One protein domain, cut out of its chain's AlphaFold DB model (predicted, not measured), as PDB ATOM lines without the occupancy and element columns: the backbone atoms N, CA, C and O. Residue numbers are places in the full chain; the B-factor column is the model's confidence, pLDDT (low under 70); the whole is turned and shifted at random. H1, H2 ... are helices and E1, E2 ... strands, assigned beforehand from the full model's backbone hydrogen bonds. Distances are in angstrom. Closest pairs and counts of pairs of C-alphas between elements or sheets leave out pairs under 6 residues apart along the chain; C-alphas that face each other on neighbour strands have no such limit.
ATOM      1  N   ARG A  12     204.289 134.258 173.650       75.38
ATOM      2  CA  ARG A  12     203.984 132.823 173.727       75.38
ATOM      3  C   ARG A  12     202.682 132.582 174.508       75.38
ATOM      4  O   ARG A  12     202.500 133.173 175.569       75.38
ATOM      5  N   PRO A  13     201.826 131.644 174.063       88.12
ATOM      6  CA  PRO A  13     202.023 130.720 172.940       88.12
ATOM      7  C   PRO A  13     201.738 131.350 171.565       88.12
ATOM      8  O   PRO A  13     200.959 132.292 171.452       88.12
ATOM      9  N   HIS A  14     202.345 130.792 170.513       88.69
ATOM     10  CA  HIS A  14     202.144 131.211 169.123       88.69
ATOM     11  C   HIS A  14     201.701 130.048 168.223       88.69
ATOM     12  O   HIS A  14     202.013 128.886 168.482       88.69
ATOM     13  N   LEU A  15     200.987 130.387 167.149       89.00
ATOM     14  CA  LEU A  15     200.587 129.510 166.056       89.00
ATOM     15  C   LEU A  15     201.477 129.784 164.840       89.00
ATOM     16  O   LEU A  15     201.613 130.931 164.422       89.00
ATOM     17  N   THR A  16     202.022 128.731 164.239       91.94
ATOM     18  CA  THR A  16     202.753 128.828 162.971       91.94
ATOM     19  C   THR A  16     201.847 128.389 161.826       91.94
ATOM     20  O   THR A  16     201.347 127.268 161.838       91.94
ATOM     21  N   VAL A  17     201.653 129.258 160.836       93.06
ATOM     22  CA  VAL A  17     200.830 129.009 159.649       93.06
ATOM     23  C   VAL A  17     201.721 129.035 158.413       93.06
ATOM     24  O   VAL A  17     202.289 130.072 158.070       93.06
ATOM     25  N   ALA A  18     201.846 127.893 157.740       94.50
ATOM     26  CA  ALA A  18     202.539 127.786 156.458       94.50
ATOM     27  C   ALA A  18     201.559 128.110 155.319       94.50
ATOM     28  O   ALA A  18     200.868 127.227 154.810       94.50
ATOM     29  N   ALA A  19     201.460 129.390 154.971       94.12
ATOM     30  CA  ALA A  19     200.604 129.885 153.902       94.12
ATOM     31  C   ALA A  19     201.356 129.942 152.561       94.12
ATOM     32  O   ALA A  19     202.570 129.750 152.484       94.12
ATOM     33  N   VAL A  20     200.621 130.207 151.479       93.62
ATOM     34  CA  VAL A  20     201.180 130.251 150.114       93.62
ATOM     35  C   VAL A  20     202.179 131.392 149.899       93.62
ATOM     36  O   VAL A  20     203.010 131.318 149.000       93.62
ATOM     37  N   ASP A  21     202.092 132.444 150.710       93.00
ATOM     38  CA  ASP A  21     202.939 133.637 150.672       93.00
ATOM     39  C   ASP A  21     204.102 133.582 151.677       93.00
ATOM     40  O   ASP A  21     204.983 134.440 151.641       93.00
ATOM     41  N   GLY A  22     204.138 132.572 152.552       92.12
ATOM     42  CA  GLY A  22     205.216 132.384 153.514       92.12
ATOM     43  C   GLY A  22     204.785 131.723 154.820       92.12
ATOM     44  O   GLY A  22     203.661 131.251 154.991       92.12
ATOM     45  N   VAL A  23     205.725 131.689 155.764       92.50
ATOM     46  CA  VAL A  23     205.480 131.209 157.125       92.50
ATOM     47  C   VAL A  23     205.133 132.397 158.009       92.50
ATOM     48  O   VAL A  23     205.944 133.302 158.192       92.50
ATOM     49  N   HIS A  24     203.938 132.362 158.588       91.31
ATOM     50  CA  HIS A  24     203.445 133.381 159.506       91.31
ATOM     51  C   HIS A  24     203.448 132.830 160.922       91.31
ATOM     52  O   HIS A  24     202.925 131.743 161.168       91.31
ATOM     53  N   VAL A  25     204.012 133.581 161.862       90.56
ATOM     54  CA  VAL A  25     203.963 133.242 163.285       90.56
ATOM     55  C   VAL A  25     203.037 134.235 163.968       90.56
ATOM     56  O   VAL A  25     203.277 135.440 163.962       90.56
ATOM     57  N   LEU A  26     201.942 133.724 164.517       89.50
ATOM     58  CA  LEU A  26     200.849 134.510 165.070       89.50
ATOM     59  C   LEU A  26     200.781 134.282 166.580       89.50
ATOM     60  O   LEU A  26     200.627 133.136 167.004       89.50
ATOM     61  N   PRO A  27     200.819 135.333 167.413       91.00
ATOM     62  CA  PRO A  27     200.463 135.210 168.819       91.00
ATOM     63  C   PRO A  27     199.083 134.569 168.979       91.00
ATOM     64  O   PRO A  27     198.119 135.010 168.347       91.00
ATOM     65  N   CYS A  28     198.940 133.568 169.847       90.31
ATOM     66  CA  CYS A  28     197.622 132.988 170.116       90.31
ATOM     67  C   CYS A  28     196.644 134.044 170.650       90.31
ATOM     68  O   CYS A  28     195.449 133.972 170.374       90.31
ATOM     69  N   ASP A  29     197.148 135.053 171.357       90.25
ATOM     70  CA  ASP A  29     196.335 136.146 171.889       90.25
ATOM     71  C   ASP A  29     195.779 137.042 170.781       90.25
ATOM     72  O   ASP A  29     194.635 137.477 170.865       90.25
ATOM     73  N   LEU A  30     196.526 137.237 169.687       89.19
ATOM     74  CA  LEU A  30     196.011 137.917 168.498       89.19
ATOM     75  C   LEU A  30     194.825 137.149 167.910       89.19
ATOM     76  O   LEU A  30     193.788 137.746 167.629       89.19
ATOM     77  N   VAL A  31     194.966 135.830 167.760       90.25
ATOM     78  CA  VAL A  31     193.895 134.969 167.240       90.25
ATOM     79  C   VAL A  31     192.665 135.031 168.149       90.25
ATOM     80  O   VAL A  31     191.550 135.198 167.662       90.25
ATOM     81  N   ARG A  32     192.859 134.974 169.472       91.75
ATOM     82  CA  ARG A  32     191.777 135.105 170.462       91.75
ATOM     83  C   ARG A  32     191.068 136.454 170.369       91.75
ATOM     84  O   ARG A  32     189.844 136.467 170.339       91.75
ATOM     85  N   SER A  33     191.805 137.561 170.266       92.31
ATOM     86  CA  SER A  33     191.222 138.899 170.094       92.31
ATOM     87  C   SER A  33     190.428 139.031 168.793       92.31
ATOM     88  O   SER A  33     189.388 139.679 168.779       92.31
ATOM     89  N   VAL A  34     190.881 138.409 167.699       92.25
ATOM     90  CA  VAL A  34     190.119 138.382 166.440       92.25
ATOM     91  C   VAL A  34     188.823 137.585 166.602       92.25
ATOM     92  O   VAL A  34     187.769 138.050 166.180       92.25
ATOM     93  N   ILE A  35     188.871 136.417 167.252       90.69
ATOM     94  CA  ILE A  35     187.680 135.592 167.526       90.69
ATOM     95  C   ILE A  35     186.687 136.328 168.437       90.69
ATOM     96  O   ILE A  35     185.481 136.246 168.214       90.69
ATOM     97  N   ALA A  36     187.182 137.055 169.442       95.44
ATOM     98  CA  ALA A  36     186.360 137.850 170.354       95.44
ATOM     99  C   ALA A  36     185.745 139.098 169.690       95.44
ATOM    100  O   ALA A  36     184.827 139.695 170.248       95.44
ATOM    101  N   GLY A  37     186.227 139.490 168.505       93.50
ATOM    102  CA  GLY A  37     185.809 140.710 167.812       93.50
ATOM    103  C   GLY A  37     186.533 141.981 168.272       93.50
ATOM    104  O   GLY A  37     186.246 143.056 167.752       93.50
ATOM    105  N   ASP A  38     187.501 141.871 169.187       95.25
ATOM    106  CA  ASP A  38     188.305 142.998 169.683       95.25
ATOM    107  C   ASP A  38     189.247 143.562 168.608       95.25
ATOM    108  O   ASP A  38     189.656 144.724 168.658       95.25
ATOM    109  N   LYS A  39     189.632 142.724 167.637       91.81
ATOM    110  CA  LYS A  39     190.481 143.100 166.500       91.81
ATOM    111  C   LYS A  39     189.833 142.690 165.177       91.81
ATOM    112  O   LYS A  39     189.233 141.618 165.101       91.81
ATOM    113  N   PRO A  40     189.990 143.495 164.110       92.25
ATOM    114  CA  PRO A  40     189.449 143.153 162.804       92.25
ATOM    115  C   PRO A  40     190.147 141.911 162.246       92.25
ATOM    116  O   PRO A  40     191.373 141.811 162.279       92.25
ATOM    117  N   SER A  41     189.376 141.000 161.653       87.88
ATOM    118  CA  SER A  41     189.909 139.792 161.010       87.88
ATOM    119  C   SER A  41     190.851 140.092 159.845       87.88
ATOM    120  O   SER A  41     191.724 139.280 159.570       87.88
ATOM    121  N   ALA A  42     190.745 141.272 159.226       88.56
ATOM    122  CA  ALA A  42     191.637 141.735 158.160       88.56
ATOM    123  C   ALA A  42     193.119 141.835 158.579       88.56
ATOM    124  O   ALA A  42     193.986 141.942 157.717       88.56
ATOM    125  N   ILE A  43     193.421 141.796 159.885       89.75
ATOM    126  CA  ILE A  43     194.801 141.685 160.378       89.75
ATOM    127  C   ILE A  43     195.423 140.314 160.067       89.75
ATOM    128  O   ILE A  43     196.642 140.197 159.973       89.75
ATOM    129  N   LEU A  44     194.590 139.284 159.900       90.94
ATOM    130  CA  LEU A  44     194.983 137.983 159.381       90.94
ATOM    131  C   LEU A  44     194.834 138.052 157.861       90.94
ATOM    132  O   LEU A  44     193.729 138.195 157.340       90.94
ATOM    133  N   THR A  45     195.955 137.998 157.146       91.25
ATOM    134  CA  THR A  45     195.948 138.108 155.686       91.25
ATOM    135  C   THR A  45     195.154 136.961 155.056       91.25
ATOM    136  O   THR A  45     195.017 135.877 155.630       91.25
ATOM    137  N   GLU A  46     194.626 137.179 153.851       93.56
ATOM    138  CA  GLU A  46     193.854 136.152 153.142       93.56
ATOM    139  C   GLU A  46     194.605 134.807 153.008       93.56
ATOM    140  O   GLU A  46     193.992 133.776 153.299       93.56
ATOM    141  N   PRO A  47     195.910 134.765 152.655       93.69
ATOM    142  CA  PRO A  47     196.673 133.515 152.616       93.69
ATOM    143  C   PRO A  47     196.672 132.747 153.943       93.69
ATOM    144  O   PRO A  47     196.539 131.522 153.952       93.69
ATOM    145  N   VAL A  48     196.769 133.465 155.065       93.69
ATOM    146  CA  VAL A  48     196.757 132.890 156.415       93.69
ATOM    147  C   VAL A  48     195.381 132.324 156.748       93.69
ATOM    148  O   VAL A  48     195.273 131.171 157.165       93.69
ATOM    149  N   LEU A  49     194.323 133.111 156.537       92.00
ATOM    150  CA  LEU A  49     192.950 132.681 156.809       92.00
ATOM    151  C   LEU A  49     192.568 131.458 155.976       92.00
ATOM    152  O   LEU A  49     192.024 130.493 156.514       92.00
ATOM    153  N   ARG A  50     192.899 131.472 154.680       94.38
ATOM    154  CA  ARG A  50     192.653 130.349 153.776       94.38
ATOM    155  C   ARG A  50     193.316 129.078 154.296       94.38
ATOM    156  O   ARG A  50     192.644 128.057 154.410       94.38
ATOM    157  N   ARG A  51     194.592 129.155 154.686       94.81
ATOM    158  CA  ARG A  51     195.329 127.995 155.194       94.81
ATOM    159  C   ARG A  51     194.710 127.418 156.470       94.81
ATOM    160  O   ARG A  51     194.584 126.203 156.586       94.81
ATOM    161  N   ILE A  52     194.292 128.275 157.404       91.75
ATOM    162  CA  ILE A  52     193.627 127.845 158.646       91.75
ATOM    163  C   ILE A  52     192.318 127.104 158.332       91.75
ATOM    164  O   ILE A  52     192.058 126.048 158.911       91.75
ATOM    165  N   ILE A  53     191.506 127.632 157.411       92.31
ATOM    166  CA  ILE A  53     190.235 127.012 157.011       92.31
ATOM    167  C   ILE A  53     190.479 125.673 156.309       92.31
ATOM    168  O   ILE A  53     189.800 124.700 156.622       92.31
ATOM    169  N   GLU A  54     191.451 125.598 155.397       94.62
ATOM    170  CA  GLU A  54     191.825 124.358 154.704       94.62
ATOM    171  C   GLU A  54     192.240 123.257 155.688       94.62
ATOM    172  O   GLU A  54     191.728 122.139 155.611       94.62
ATOM    173  N   GLU A  55     193.127 123.562 156.639       92.56
ATOM    174  CA  GLU A  55     193.566 122.589 157.647       92.56
ATOM    175  C   GLU A  55     192.434 122.174 158.591       92.56
ATOM    176  O   GLU A  55     192.361 121.013 159.001       92.56
ATOM    177  N   TRP A  56     191.536 123.100 158.942       92.69
ATOM    178  CA  TRP A  56     190.353 122.771 159.731       92.69
ATOM    179  C   TRP A  56     189.410 121.840 158.968       92.69
ATOM    180  O   TRP A  56     189.026 120.807 159.513       92.69
ATOM    181  N   LEU A  57     189.096 122.158 157.705       95.25
ATOM    182  CA  LEU A  57     188.255 121.325 156.846       95.25
ATOM    183  C   LEU A  57     188.820 119.908 156.743       95.25
ATOM    184  O   LEU A  57     188.098 118.956 157.015       95.25
ATOM    185  N   GLN A  58     190.120 119.769 156.470       94.50
ATOM    186  CA  GLN A  58     190.789 118.466 156.422       94.50
ATOM    187  C   GLN A  58     190.616 117.659 157.713       94.50
ATOM    188  O   GLN A  58     190.433 116.450 157.643       94.50
ATOM    189  N   LYS A  59     190.652 118.305 158.884       93.19
ATOM    190  CA  LYS A  59     190.497 117.631 160.183       93.19
ATOM    191  C   LYS A  59     189.062 117.238 160.515       93.19
ATOM    192  O   LYS A  59     188.884 116.302 161.282       93.19
ATOM    193  N   VAL A  60     188.061 117.966 160.017       93.69
ATOM    194  CA  VAL A  60     186.645 117.658 160.298       93.69
ATOM    195  C   VAL A  60     186.017 116.735 159.258       93.69
ATOM    196  O   VAL A  60     184.976 116.145 159.533       93.69
ATOM    197  N   THR A  61     186.618 116.621 158.069       89.94
ATOM    198  CA  THR A  61     186.154 115.715 157.007       89.94
ATOM    199  C   THR A  61     186.937 114.406 156.912       89.94
ATOM    200  O   THR A  61     186.538 113.543 156.132       89.94
ATOM    201  N   ALA A  62     188.059 114.279 157.624       65.94
ATOM    202  CA  ALA A  62     188.814 113.030 157.759       65.94
ATOM    203  C   ALA A  62     188.275 112.190 158.922       65.94
ATOM    204  O   ALA A  62     188.279 110.948 158.778       65.94
TER     205      ALA A  62
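What this domain is: This is residues 12 to 62 of the 62 residues of an uncharacterized protein of Pseudomonas sp. 1239 (UniProt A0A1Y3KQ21). A hairpin of two strands, E1 and E2, has a helix near each of its two ends: the short H1 follows E2 with no residue between them, the chain turning sharply there at the hairpin's open end, and the longer H2 packs with its first part on E1 near the hairpin's turn. Both helices lie on the same side of the hairpin but are apart from each other, and the last part of H2, residues 56 to 61, sticks out with Ala 62. The printed part has 51 residues with two named strands and two named helices, in the order E1, E2, H1, H2; the sheet, E1 - E2, is antiparallel and the class is mixed, helices and strands. The whole is compact, with a radius of gyration of the C-alphas of 11.2 A and spans of 31 by 23 by 22 A.

How they stand to each other: E1, residues 14 to 19, and E2, residues 22 to 27, form a hairpin, antiparallel with 158 degrees between their directions. The C-alphas of His 14 and Pro 27 face each other at 4.3 A, and those of Ala 19 and Gly 22 at 5.3 A. N 15 and O 26 are within hydrogen-bond range at 2.8 A, as are N 24 and O 17 at 2.9 A. H1, residues 28 to 36, follows E2 by a tight link with no residue between them. The closest C-alphas of E1 and H1 are those of His 14 and Cys 28, 5.0 A apart. H2, residues 46 to 61, has 9 pairs of C-alphas within 8 A of E1, the closest being those of Ala 19 and Val 48 at 5.5 A. E2 and H2 have 1 such pair, the C-alphas of His 24 and Val 48 at 7.4 A. H1 and H2 are apart. In both H1 and H2 every O i to N i+4 pair is within hydrogen-bond range.

Where its parts are: E1 begins at C-alpha 14, at (202.144, 131.211, 169.123), and is 15.4 A long from first to last C-alpha. E2 measures 16.3 A and ends at C-alpha 27, at (200.463, 135.210, 168.819). H1, Cys 28 to Ala 36, is 12.3 A long. H2, Glu 46 to Thr 61, is the longest helix at 22.2 A and ends at C-alpha 61, at (186.154, 115.715, 157.007).

The domain as a whole: The two C-alphas farthest apart are those of Asp 38 and Ala 62, at 32.3 A. The printed part has no cut. The link from E1 to E2 is tight, with 2 residues, and that from H1 to H2 is short, with 9. Residues 56 to 62, of which 56 to 61 belong to H2, stand free. The mean pLDDT of the printed part is 91.2, and residue 62, the chain's last, is the one printed residue under 70.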